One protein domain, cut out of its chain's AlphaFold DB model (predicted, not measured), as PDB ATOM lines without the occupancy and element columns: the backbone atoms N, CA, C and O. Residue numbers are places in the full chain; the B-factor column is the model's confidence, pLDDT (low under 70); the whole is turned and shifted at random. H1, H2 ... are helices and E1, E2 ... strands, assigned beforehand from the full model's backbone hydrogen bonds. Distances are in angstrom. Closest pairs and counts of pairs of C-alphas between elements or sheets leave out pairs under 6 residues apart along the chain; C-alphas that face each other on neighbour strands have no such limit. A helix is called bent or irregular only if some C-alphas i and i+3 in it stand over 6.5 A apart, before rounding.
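This is residues 6 to 86 of the 101 residues of an uncharacterized protein of Sphingomonas koreensis (UniProt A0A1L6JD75). One strongly twisted sheet of five strands has the long helix H2 laid across one face, while the short helix H1 sits beside the strands on the opposite face, far from H2. The printed part has 81 residues, in the order E1, E2, E3, E4, H1, E5, H2. The sheet order is E1, E2, E3, E4, E5, antiparallel throughout, and the class is mixed, helices and strands. The whole is compact, with a radius of gyration of the C-alphas of 12.6 A and spans of 37 by 30 by 20 A.

E1, residues 6 to 16, begins at C-alpha 6 (-20.198, -12.052, 23.305), bends by 96 degrees at residue 13 and measures 22.6 A. E2, residues 19 to 28, measures 26.6 A, and E3, residues 31 to 38, 22.3 A. E4 is residues 44 to 47, H1 residues 49 to 52, E5 residues 62 to 64. H2, residues 66 to 83, measures 25.6 A and ends at C-alpha 83 (-22.897, -15.338, 38.889); it is irregular, with C-alphas 67 and 70 7.4 A apart, and has a kink of 25 degrees near residue 73.

E1 to E4 form a meander, each strand the antiparallel neighbour of the one before. Within hydrogen-bond range are N 10 and O 23 of E1 and E2, 2.9 A; N 35 and O 24 of E3 and E2, 2.8 A; N 36 and O 45 of E3 and E4, 2.8 A; and N 63 and O 46 of E5 and E4, 2.9 A. H2 is on the sheet at a height of 8.4 A, across the strands, at 85 degrees to E1 on the local plane. Its closest C-alphas to E1 are those of Phe 79 and Val 9, 6.9 A. H1 and H2 are apart. In H2, 12 of 14 O i to N i+4 pairs are within range; H1 is too short for such a pair.

The C-alphas farthest apart, of Val 54 and Glu 84, are 37.7 A apart. The printed part has no cut and no long link. Mean pLDDT of the printed part is 92.1; residues 84 to 86 are under 70.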
ATOM      1  N   ILE A   6     -20.948 -11.900  22.052       97.31
ATOM      2  CA  ILE A   6     -20.198 -12.052  23.305       97.31
ATOM      3  C   ILE A   6     -19.550 -13.438  23.359       97.31
ATOM      4  O   ILE A   6     -20.185 -14.444  23.041       97.31
ATOM      5  N   LEU A   7     -18.275 -13.479  23.738       96.88
ATOM      6  CA  LEU A   7     -17.514 -14.710  23.945       96.88
ATOM      7  C   LEU A   7     -17.312 -14.998  25.431       96.88
ATOM      8  O   LEU A   7     -17.437 -16.143  25.846       96.88
ATOM      9  N   GLU A   8     -16.963 -13.971  26.206       96.81
ATOM     10  CA  GLU A   8     -16.544 -14.110  27.600       96.81
ATOM     11  C   GLU A   8     -16.731 -12.781  28.338       96.81
ATOM     12  O   GLU A   8     -16.525 -11.715  27.751       96.81
ATOM     13  N   VAL A   9     -17.103 -12.855  29.617       97.56
ATOM     14  CA  VAL A   9     -17.201 -11.718  30.540       97.56
ATOM     15  C   VAL A   9     -16.460 -12.094  31.822       97.56
ATOM     16  O   VAL A   9     -16.649 -13.194  32.337       97.56
ATOM     17  N   ALA A  10     -15.628 -11.189  32.327       95.62
ATOM     18  CA  ALA A  10     -14.922 -11.340  33.592       95.62
ATOM     19  C   ALA A  10     -14.986 -10.042  34.401       95.62
ATOM     20  O   ALA A  10     -14.893  -8.947  33.843       95.62
ATOM     21  N   TRP A  11     -15.124 -10.166  35.722       94.75
ATOM     22  CA  TRP A  11     -15.135  -9.038  36.651       94.75
ATOM     23  C   TRP A  11     -13.805  -8.919  37.394       94.75
ATOM     24  O   TRP A  11     -13.284  -9.903  37.923       94.75
ATOM     25  N   HIS A  12     -13.277  -7.699  37.480       93.31
ATOM     26  CA  HIS A  12     -12.055  -7.382  38.208       93.31
ATOM     27  C   HIS A  12     -12.337  -6.309  39.265       93.31
ATOM     28  O   HIS A  12     -12.513  -5.137  38.938       93.31
ATOM     29  N   ARG A  13     -12.343  -6.703  40.548       91.69
ATOM     30  CA  ARG A  13     -12.617  -5.796  41.682       91.69
ATOM     31  C   ARG A  13     -11.524  -4.744  41.909       91.69
ATOM     32  O   ARG A  13     -11.836  -3.608  42.230       91.69
ATOM     33  N   ASN A  14     -10.253  -5.119  41.768       90.06
ATOM     34  CA  ASN A  14      -9.102  -4.240  42.011       90.06
ATOM     35  C   ASN A  14      -8.422  -3.915  40.673       90.06
ATOM     36  O   ASN A  14      -7.320  -4.391  40.404       90.06
ATOM     37  N   GLY A  15      -9.134  -3.204  39.799       87.69
ATOM     38  CA  GLY A  15      -8.708  -2.955  38.427       87.69
ATOM     39  C   GLY A  15      -7.682  -1.825  38.272       87.69
ATOM     40  O   GLY A  15      -6.755  -1.674  39.071       87.69
ATOM     41  N   CYS A  16      -7.820  -1.025  37.214       87.88
ATOM     42  CA  CYS A  16      -6.888   0.060  36.900       87.88
ATOM     43  C   CYS A  16      -6.931   1.143  37.983       87.88
ATOM     44  O   CYS A  16      -7.973   1.746  38.217       87.88
ATOM     45  N   CYS A  17      -5.800   1.385  38.651       90.88
ATOM     46  CA  CYS A  17      -5.707   2.344  39.761       90.88
ATOM     47  C   CYS A  17      -6.733   2.090  40.888       90.88
ATOM     48  O   CYS A  17      -7.121   3.021  41.588       90.88
ATOM     49  N   GLY A  18      -7.167   0.836  41.073       91.00
ATOM     50  CA  GLY A  18      -8.181   0.460  42.062       91.00
ATOM     51  C   GLY A  18      -9.632   0.630  41.600       91.00
ATOM     52  O   GLY A  18     -10.529   0.209  42.324       91.00
ATOM     53  N   GLU A  19      -9.883   1.181  40.408       92.69
ATOM     54  CA  GLU A  19     -11.229   1.252  39.831       92.69
ATOM     55  C   GLU A  19     -11.633  -0.136  39.293       92.69
ATOM     56  O   GLU A  19     -10.898  -0.716  38.481       92.69
ATOM     57  N   PRO A  20     -12.762  -0.715  39.747       94.38
ATOM     58  CA  PRO A  20     -13.246  -1.988  39.232       94.38
ATOM     59  C   PRO A  20     -13.688  -1.857  37.772       94.38
ATOM     60  O   PRO A  20     -14.182  -0.813  37.345       94.38
ATOM     61  N   PHE A  21     -13.549  -2.938  37.006       96.00
ATOM     62  CA  PHE A  21     -14.028  -2.986  35.625       96.00
ATOM     63  C   PHE A  21     -14.443  -4.398  35.210       96.00
ATOM     64  O   PHE A  21     -14.047  -5.400  35.815       96.00
ATOM     65  N   TYR A  22     -15.216  -4.462  34.131       97.25
ATOM     66  CA  TYR A  22     -15.516  -5.691  33.411       97.25
ATOM     67  C   TYR A  22     -14.640  -5.809  32.169       97.25
ATOM     68  O   TYR A  22     -14.548  -4.876  31.370       97.25
ATOM     69  N   ALA A  23     -14.017  -6.971  31.991       97.31
ATOM     70  CA  ALA A  23     -13.365  -7.356  30.750       97.31
ATOM     71  C   ALA A  23     -14.340  -8.197  29.923       97.31
ATOM     72  O   ALA A  23     -14.807  -9.241  30.378       97.31
ATOM     73  N   VAL A  24     -14.646  -7.757  28.706       97.88
ATOM     74  CA  VAL A  24     -15.587  -8.448  27.818       97.88
ATOM     75  C   VAL A  24     -14.908  -8.760  26.499       97.88
ATOM     76  O   VAL A  24     -14.519  -7.858  25.760       97.88
ATOM     77  N   ARG A  25     -14.797 -10.044  26.159       98.00
ATOM     78  CA  ARG A  25     -14.362 -10.467  24.825       98.00
ATOM     79  C   ARG A  25     -15.572 -10.678  23.940       98.00
ATOM     80  O   ARG A  25     -16.520 -11.363  24.328       98.00
ATOM     81  N   PHE A  26     -15.518 -10.151  22.726       97.56
ATOM     82  CA  PHE A  26     -16.608 -10.263  21.764       97.56
ATOM     83  C   PHE A  26     -16.091 -10.299  20.323       97.56
ATOM     84  O   PHE A  26     -14.904 -10.098  20.064       97.56
ATOM     85  N   ILE A  27     -16.981 -10.621  19.389       96.69
ATOM     86  CA  ILE A  27     -16.736 -10.558  17.948       96.69
ATOM     87  C   ILE A  27     -17.635  -9.487  17.345       96.69
ATOM     88  O   ILE A  27     -18.841  -9.492  17.607       96.69
ATOM     89  N   ASP A  28     -17.047  -8.639  16.508       95.00
ATOM     90  CA  ASP A  28     -17.743  -7.696  15.636       95.00
ATOM     91  C   ASP A  28     -17.193  -7.820  14.211       95.00
ATOM     92  O   ASP A  28     -15.979  -7.859  14.019       95.00
ATOM     93  N   GLU A  29     -18.079  -7.999  13.230       92.50
ATOM     94  CA  GLU A  29     -17.722  -8.201  11.811       92.50
ATOM     95  C   GLU A  29     -16.585  -9.227  11.571       92.50
ATOM     96  O   GLU A  29     -15.731  -9.075  10.702       92.50
ATOM     97  N   GLY A  30     -16.544 -10.299  12.374       93.12
ATOM     98  CA  GLY A  30     -15.512 -11.347  12.298       93.12
ATOM     99  C   GLY A  30     -14.197 -11.023  13.024       93.12
ATOM    100  O   GLY A  30     -13.358 -11.911  13.192       93.12
ATOM    101  N   THR A  31     -14.037  -9.803  13.529       93.62
ATOM    102  CA  THR A  31     -12.881  -9.365  14.319       93.62
ATOM    103  C   THR A  31     -13.103  -9.656  15.799       93.62
ATOM    104  O   THR A  31     -14.162  -9.364  16.348       93.62
ATOM    105  N   LYS A  32     -12.101 -10.235  16.470       96.62
ATOM    106  CA  LYS A  32     -12.129 -10.455  17.924       96.62
ATOM    107  C   LYS A  32     -11.649  -9.199  18.638       96.62
ATOM    108  O   LYS A  32     -10.519  -8.773  18.422       96.62
ATOM    109  N   LEU A  33     -12.480  -8.666  19.521       97.00
ATOM    110  CA  LEU A  33     -12.222  -7.443  20.268       97.00
ATOM    111  C   LEU A  33     -12.296  -7.705  21.775       97.00
ATOM    112  O   LEU A  33     -12.928  -8.664  22.236       97.00
ATOM    113  N   LEU A  34     -11.635  -6.840  22.538       97.69
ATOM    114  CA  LEU A  34     -11.696  -6.785  23.992       97.69
ATOM    115  C   LEU A  34     -12.243  -5.418  24.404       97.69
ATOM    116  O   LEU A  34     -11.710  -4.393  23.990       97.69
ATOM    117  N   ALA A  35     -13.286  -5.407  25.228       97.69
ATOM    118  CA  ALA A  35     -13.778  -4.211  25.891       97.69
ATOM    119  C   ALA A  35     -13.384  -4.204  27.367       97.69
ATOM    120  O   ALA A  35     -13.484  -5.226  28.047       97.69
ATOM    121  N   LEU A  36     -12.995  -3.029  27.853       97.00
ATOM    122  CA  LEU A  36     -12.882  -2.704  29.268       97.00
ATOM    123  C   LEU A  36     -14.009  -1.724  29.595       97.00
ATOM    124  O   LEU A  36     -14.033  -0.612  29.062       97.00
ATOM    125  N   VAL A  37     -14.959  -2.164  30.415       97.00
ATOM    126  CA  VAL A  37     -16.152  -1.397  30.790       97.00
ATOM    127  C   VAL A  37     -16.039  -1.015  32.257       97.00
ATOM    128  O   VAL A  37     -16.024  -1.888  33.127       97.00
ATOM    129  N   PHE A  38     -15.958   0.283  32.518       95.56
ATOM    130  CA  PHE A  38     -15.990   0.828  33.869       95.56
ATOM    131  C   PHE A  38     -17.432   1.159  34.265       95.56
ATOM    132  O   PHE A  38     -18.327   1.247  33.420       95.56
ATOM    133  N   ASP A  39     -17.662   1.327  35.566       91.69
ATOM    134  CA  ASP A  39     -19.012   1.508  36.106       91.69
ATOM    135  C   ASP A  39     -19.691   2.768  35.536       91.69
ATOM    136  O   ASP A  39     -20.834   2.726  35.074       91.69
ATOM    137  N   GLN A  40     -18.936   3.866  35.439       90.75
ATOM    138  CA  GLN A  40     -19.444   5.142  34.933       90.75
ATOM    139  C   GLN A  40     -19.824   5.087  33.440       90.75
ATOM    140  O   GLN A  40     -19.152   4.402  32.661       90.75
ATOM    141  N   PRO A  41     -20.866   5.832  33.021       92.38
ATOM    142  CA  PRO A  41     -21.261   5.946  31.617       92.38
ATOM    143  C   PRO A  41     -20.139   6.541  30.759       92.38
ATOM    144  O   PRO A  41     -19.295   7.286  31.263       92.38
ATOM    145  N   ASP A  42     -20.120   6.186  29.473       92.88
ATOM    146  CA  ASP A  42     -19.144   6.644  28.472       92.88
ATOM    147  C   ASP A  42     -17.677   6.269  28.785       92.88
ATOM    148  O   ASP A  42     -16.743   6.680  28.088       92.88
ATOM    149  N   ARG A  43     -17.440   5.449  29.821       94.50
ATOM    150  CA  ARG A  43     -16.123   4.905  30.177       94.50
ATOM    151  C   ARG A  43     -15.978   3.481  29.672       94.50
ATOM    152  O   ARG A  43     -15.922   2.516  30.436       94.50
ATOM    153  N   VAL A  44     -15.900   3.364  28.352       96.50
ATOM    154  CA  VAL A  44     -15.657   2.093  27.674       96.50
ATOM    155  C   VAL A  44     -14.493   2.232  26.709       96.50
ATOM    156  O   VAL A  44     -14.488   3.099  25.833       96.50
ATOM    157  N   VAL A  45     -13.520   1.337  26.850       95.50
ATOM    158  CA  VAL A  45     -12.393   1.203  25.924       95.50
ATOM    159  C   VAL A  45     -12.566  -0.087  25.147       95.50
ATOM    160  O   VAL A  45     -12.787  -1.133  25.750       95.50
ATOM    161  N   VAL A  46     -12.435  -0.028  23.823       96.19
ATOM    162  CA  VAL A  46     -12.424  -1.215  22.961       96.19
ATOM    163  C   VAL A  46     -11.092  -1.301  22.243       96.19
ATOM    164  O   VAL A  46     -10.636  -0.319  21.666       96.19
ATOM    165  N   ILE A  47     -10.480  -2.482  22.266       96.69
ATOM    166  CA  ILE A  47      -9.170  -2.743  21.678       96.69
ATOM    167  C   ILE A  47      -9.185  -4.032  20.853       96.69
ATOM    168  O   ILE A  47      -9.789  -5.032  21.245       96.69
ATOM    169  N   ASP A  48      -8.505  -4.015  19.707       96.19
ATOM    170  CA  ASP A  48      -8.110  -5.222  18.977       96.19
ATOM    171  C   ASP A  48      -6.785  -5.722  19.579       96.19
ATOM    172  O   ASP A  48      -5.735  -5.117  19.331       96.19
ATOM    173  N   PRO A  49      -6.797  -6.803  20.380       94.00
ATOM    174  CA  PRO A  49      -5.614  -7.233  21.118       94.00
ATOM    175  C   PRO A  49      -4.493  -7.739  20.200       94.00
ATOM    176  O   PRO A  49      -3.322  -7.639  20.559       94.00
ATOM    177  N   VAL A  50      -4.825  -8.265  19.016       93.62
ATOM    178  CA  VAL A  50      -3.824  -8.793  18.079       93.62
ATOM    179  C   VAL A  50      -3.067  -7.641  17.432       93.62
ATOM    180  O   VAL A  50      -1.840  -7.661  17.382       93.62
ATOM    181  N   LYS A  51      -3.780  -6.604  16.979       93.00
ATOM    182  CA  LYS A  51      -3.134  -5.407  16.422       93.00
ATOM    183  C   LYS A  51      -2.395  -4.612  17.496       93.00
ATOM    184  O   LYS A  51      -1.301  -4.115  17.231       93.00
ATOM    185  N   ALA A  52      -2.966  -4.524  18.697       92.75
ATOM    186  CA  ALA A  52      -2.367  -3.822  19.829       92.75
ATOM    187  C   ALA A  52      -1.022  -4.417  20.277       92.75
ATOM    188  O   ALA A  52      -0.181  -3.697  20.809       92.75
ATOM    189  N   ALA A  53      -0.796  -5.713  20.033       92.25
ATOM    190  CA  ALA A  53       0.473  -6.374  20.337       92.25
ATOM    191  C   ALA A  53       1.651  -5.866  19.484       92.25
ATOM    192  O   ALA A  53       2.803  -6.046  19.872       92.25
ATOM    193  N   VAL A  54       1.378  -5.242  18.332       92.38
ATOM    194  CA  VAL A  54       2.407  -4.667  17.448       92.38
ATOM    195  C   VAL A  54       2.620  -3.185  17.749       92.38
ATOM    196  O   VAL A  54       3.752  -2.714  17.821       92.38
ATOM    197  N   SER A  55       1.535  -2.435  17.919       91.06
ATOM    198  CA  SER A  55       1.564  -1.019  18.282       91.06
ATOM    199  C   SER A  55       0.250  -0.636  18.943       91.06
ATOM    200  O   SER A  55      -0.771  -1.240  18.654       91.06
ATOM    201  N   VAL A  56       0.233   0.385  19.797       88.50
ATOM    202  CA  VAL A  56      -1.012   0.910  20.377       88.50
ATOM    203  C   VAL A  56      -1.278   2.280  19.768       88.50
ATOM    204  O   VAL A  56      -0.468   3.191  19.929       88.50
ATOM    205  N   ALA A  57      -2.387   2.422  19.040       87.31
ATOM    206  CA  ALA A  57      -2.730   3.657  18.341       87.31
ATOM    207  C   ALA A  57      -4.247   3.894  18.321       87.31
ATOM    208  O   ALA A  57      -5.031   3.064  17.845       87.31
ATOM    209  N   PHE A  58      -4.653   5.070  18.804       86.62
ATOM    210  CA  PHE A  58      -6.047   5.507  18.787       86.62
ATOM    211  C   PHE A  58      -6.589   5.586  17.354       86.62
ATOM    212  O   PHE A  58      -5.906   6.062  16.449       86.62
ATOM    213  N   GLY A  59      -7.816   5.105  17.150       82.88
ATOM    214  CA  GLY A  59      -8.492   5.074  15.851       82.88
ATOM    215  C   GLY A  59      -8.075   3.915  14.939       82.88
ATOM    216  O   GLY A  59      -8.788   3.624  13.982       82.88
ATOM    217  N   THR A  60      -6.981   3.217  15.255       84.75
ATOM    218  CA  THR A  60      -6.442   2.117  14.433       84.75
ATOM    219  C   THR A  60      -6.708   0.746  15.047       84.75
ATOM    220  O   THR A  60      -7.093  -0.193  14.349       84.75
ATOM    221  N   ASN A  61      -6.461   0.615  16.350       86.81
ATOM    222  CA  ASN A  61      -6.663  -0.628  17.096       86.81
ATOM    223  C   ASN A  61      -7.250  -0.410  18.489       86.81
ATOM    224  O   ASN A  61      -7.449  -1.378  19.213       86.81
ATOM    225  N   SER A  62      -7.524   0.841  18.844       90.38
ATOM    226  CA  SER A  62      -8.143   1.243  20.094       90.38
ATOM    227  C   SER A  62      -9.150   2.352  19.809       90.38
ATOM    228  O   SER A  62      -8.838   3.304  19.087       90.38
ATOM    229  N   TRP A  63     -10.352   2.227  20.360       92.56
ATOM    230  CA  TRP A  63     -11.472   3.133  20.119       92.56
ATOM    231  C   TRP A  63     -12.246   3.420  21.406       92.56
ATOM    232  O   TRP A  63     -12.219   2.641  22.364       92.56
ATOM    233  N   ARG A  64     -12.992   4.532  21.387       91.25
ATOM    234  CA  ARG A  64     -14.051   4.795  22.367       91.25
ATOM    235  C   ARG A  64     -15.183   3.786  22.147       91.25
ATOM    236  O   ARG A  64     -15.522   3.471  21.007       91.25
ATOM    237  N   GLY A  65     -15.736   3.243  23.224       90.50
ATOM    238  CA  GLY A  65     -16.680   2.127  23.165       90.50
ATOM    239  C   GLY A  65     -18.153   2.485  22.961       90.50
ATOM    240  O   GLY A  65     -18.984   1.598  23.128       90.50
ATOM    241  N   ASP A  66     -18.501   3.727  22.601       92.56
ATOM    242  CA  ASP A  66     -19.896   4.221  22.633       92.56
ATOM    243  C   ASP A  66     -20.869   3.345  21.839       92.56
ATOM    244  O   ASP A  66     -21.970   3.036  22.288       92.56
ATOM    245  N   ILE A  67     -20.454   2.909  20.645       93.75
ATOM    246  CA  ILE A  67     -21.301   2.111  19.748       93.75
ATOM    247  C   ILE A  67     -21.600   0.712  20.307       93.75
ATOM    248  O   ILE A  67     -22.582   0.083  19.906       93.75
ATOM    249  N   TYR A  68     -20.767   0.238  21.237       95.25
ATOM    250  CA  TYR A  68     -20.862  -1.081  21.853       95.25
ATOM    251  C   TYR A  68     -21.435  -1.033  23.269       95.25
ATOM    252  O   TYR A  68     -21.948  -2.046  23.739       95.25
ATOM    253  N   GLU A  69     -21.375   0.115  23.949       95.50
ATOM    254  CA  GLU A  69     -21.655   0.240  25.382       95.50
ATOM    255  C   GLU A  69     -23.001  -0.367  25.783       95.50
ATOM    256  O   GLU A  69     -23.058  -1.170  26.712       95.50
ATOM    257  N   ALA A  70     -24.072  -0.074  25.040       95.31
ATOM    258  CA  ALA A  70     -25.395  -0.624  25.332       95.31
ATOM    259  C   ALA A  70     -25.416  -2.166  25.302       95.31
ATOM    260  O   ALA A  70     -25.967  -2.805  26.199       95.31
ATOM    261  N   ALA A  71     -24.791  -2.773  24.290       95.81
ATOM    262  CA  ALA A  71     -24.737  -4.227  24.152       95.81
ATOM    263  C   ALA A  71     -23.810  -4.868  25.200       95.81
ATOM    264  O   ALA A  71     -24.128  -5.923  25.750       95.81
ATOM    265  N   LEU A  72     -22.692  -4.210  25.519       96.62
ATOM    266  CA  LEU A  72     -21.743  -4.662  26.536       96.62
ATOM    267  C   LEU A  72     -22.358  -4.624  27.939       96.62
ATOM    268  O   LEU A  72     -22.283  -5.617  28.658       96.62
ATOM    269  N   ARG A  73     -23.033  -3.529  28.312       96.38
ATOM    270  CA  ARG A  73     -23.727  -3.417  29.606       96.38
ATOM    271  C   ARG A  73     -24.857  -4.435  29.739       96.38
ATOM    272  O   ARG A  73     -25.026  -5.015  30.806       96.38
ATOM    273  N   GLN A  74     -25.577  -4.735  28.655       95.56
ATOM    274  CA  GLN A  74     -26.574  -5.809  28.662       95.56
ATOM    275  C   GLN A  74     -25.938  -7.191  28.899       95.56
ATOM    276  O   GLN A  74     -26.518  -8.026  29.592       95.56
ATOM    277  N   ALA A  75     -24.763  -7.452  28.323       95.56
ATOM    278  CA  ALA A  75     -24.032  -8.697  28.542       95.56
ATOM    279  C   ALA A  75     -23.513  -8.818  29.983       95.56
ATOM    280  O   ALA A  75     -23.607  -9.893  30.571       95.56
ATOM    281  N   ILE A  76     -23.023  -7.714  30.553       95.75
ATOM    282  CA  ILE A  76     -22.569  -7.636  31.946       95.75
ATOM    283  C   ILE A  76     -23.722  -7.907  32.910       95.75
ATOM    284  O   ILE A  76     -23.577  -8.763  33.769       95.75
ATOM    285  N   ALA A  77     -24.887  -7.279  32.719       94.69
ATOM    286  CA  ALA A  77     -26.051  -7.526  33.573       94.69
ATOM    287  C   ALA A  77     -26.445  -9.016  33.593       94.69
ATOM    288  O   ALA A  77     -26.652  -9.598  34.652       94.69
ATOM    289  N   LYS A  78     -26.449  -9.676  32.425       94.12
ATOM    290  CA  LYS A  78     -26.706 -11.126  32.336       94.12
ATOM    291  C   LYS A  78     -25.648 -11.963  33.058       94.12
ATOM    292  O   LYS A  78     -25.975 -13.008  33.608       94.12
ATOM    293  N   PHE A  79     -24.387 -11.540  33.005       92.75
ATOM    294  CA  PHE A  79     -23.291 -12.202  33.710       92.75
ATOM    295  C   PHE A  79     -23.421 -12.035  35.229       92.75
ATOM    296  O   PHE A  79     -23.298 -13.014  35.958       92.75
ATOM    297  N   GLU A  80     -23.729 -10.828  35.705       91.75
ATOM    298  CA  GLU A  80     -23.973 -10.556  37.124       91.75
ATOM    299  C   GLU A  80     -25.133 -11.390  37.674       91.75
ATOM    300  O   GLU A  80     -24.997 -11.971  38.752       91.75
ATOM    301  N   ASP A  81     -26.231 -11.489  36.918       89.81
ATOM    302  CA  ASP A  81     -27.396 -12.301  37.274       89.81
ATOM    303  C   ASP A  81     -27.043 -13.799  37.335       89.81
ATOM    304  O   ASP A  81     -27.503 -14.511  38.224       89.81
ATOM    305  N   ALA A  82     -26.203 -14.289  36.415       86.62
ATOM    306  CA  ALA A  82     -25.794 -15.694  36.368       86.62
ATOM    307  C   ALA A  82     -24.765 -16.076  37.447       86.62
ATOM    308  O   ALA A  82     -24.693 -17.241  37.838       86.62
ATOM    309  N   CYS A  83     -23.954 -15.120  37.902       75.31
ATOM    310  CA  CYS A  83     -22.897 -15.338  38.889       75.31
ATOM    311  C   CYS A  83     -23.263 -14.861  40.307       75.31
ATOM    312  O   CYS A  83     -22.402 -14.908  41.180       75.31
ATOM    313  N   GLU A  84     -24.489 -14.377  40.539       67.62
ATOM    314  CA  GLU A  84     -24.949 -13.781  41.812       67.62
ATOM    315  C   GLU A  84     -24.065 -12.616  42.325       67.62
ATOM    316  O   GLU A  84     -24.074 -12.268  43.507       67.62
ATOM    317  N   ILE A  85     -23.312 -11.950  41.438       62.97
ATOM    318  CA  ILE A  85     -22.334 -10.901  41.807       62.97
ATOM    319  C   ILE A  85     -23.023  -9.696  42.470       62.97
ATOM    320  O   ILE A  85     -22.455  -9.032  43.343       62.97
ATOM    321  N   ARG A  86     -24.283  -9.442  42.107       53.47
ATOM    322  CA  ARG A  86     -25.063  -8.282  42.552       53.47
ATOM    323  C   ARG A  86     -25.348  -8.264  44.061       53.47
ATOM    324  O   ARG A  86     -25.486  -7.180  44.635       53.47
TER     325      ARG A  86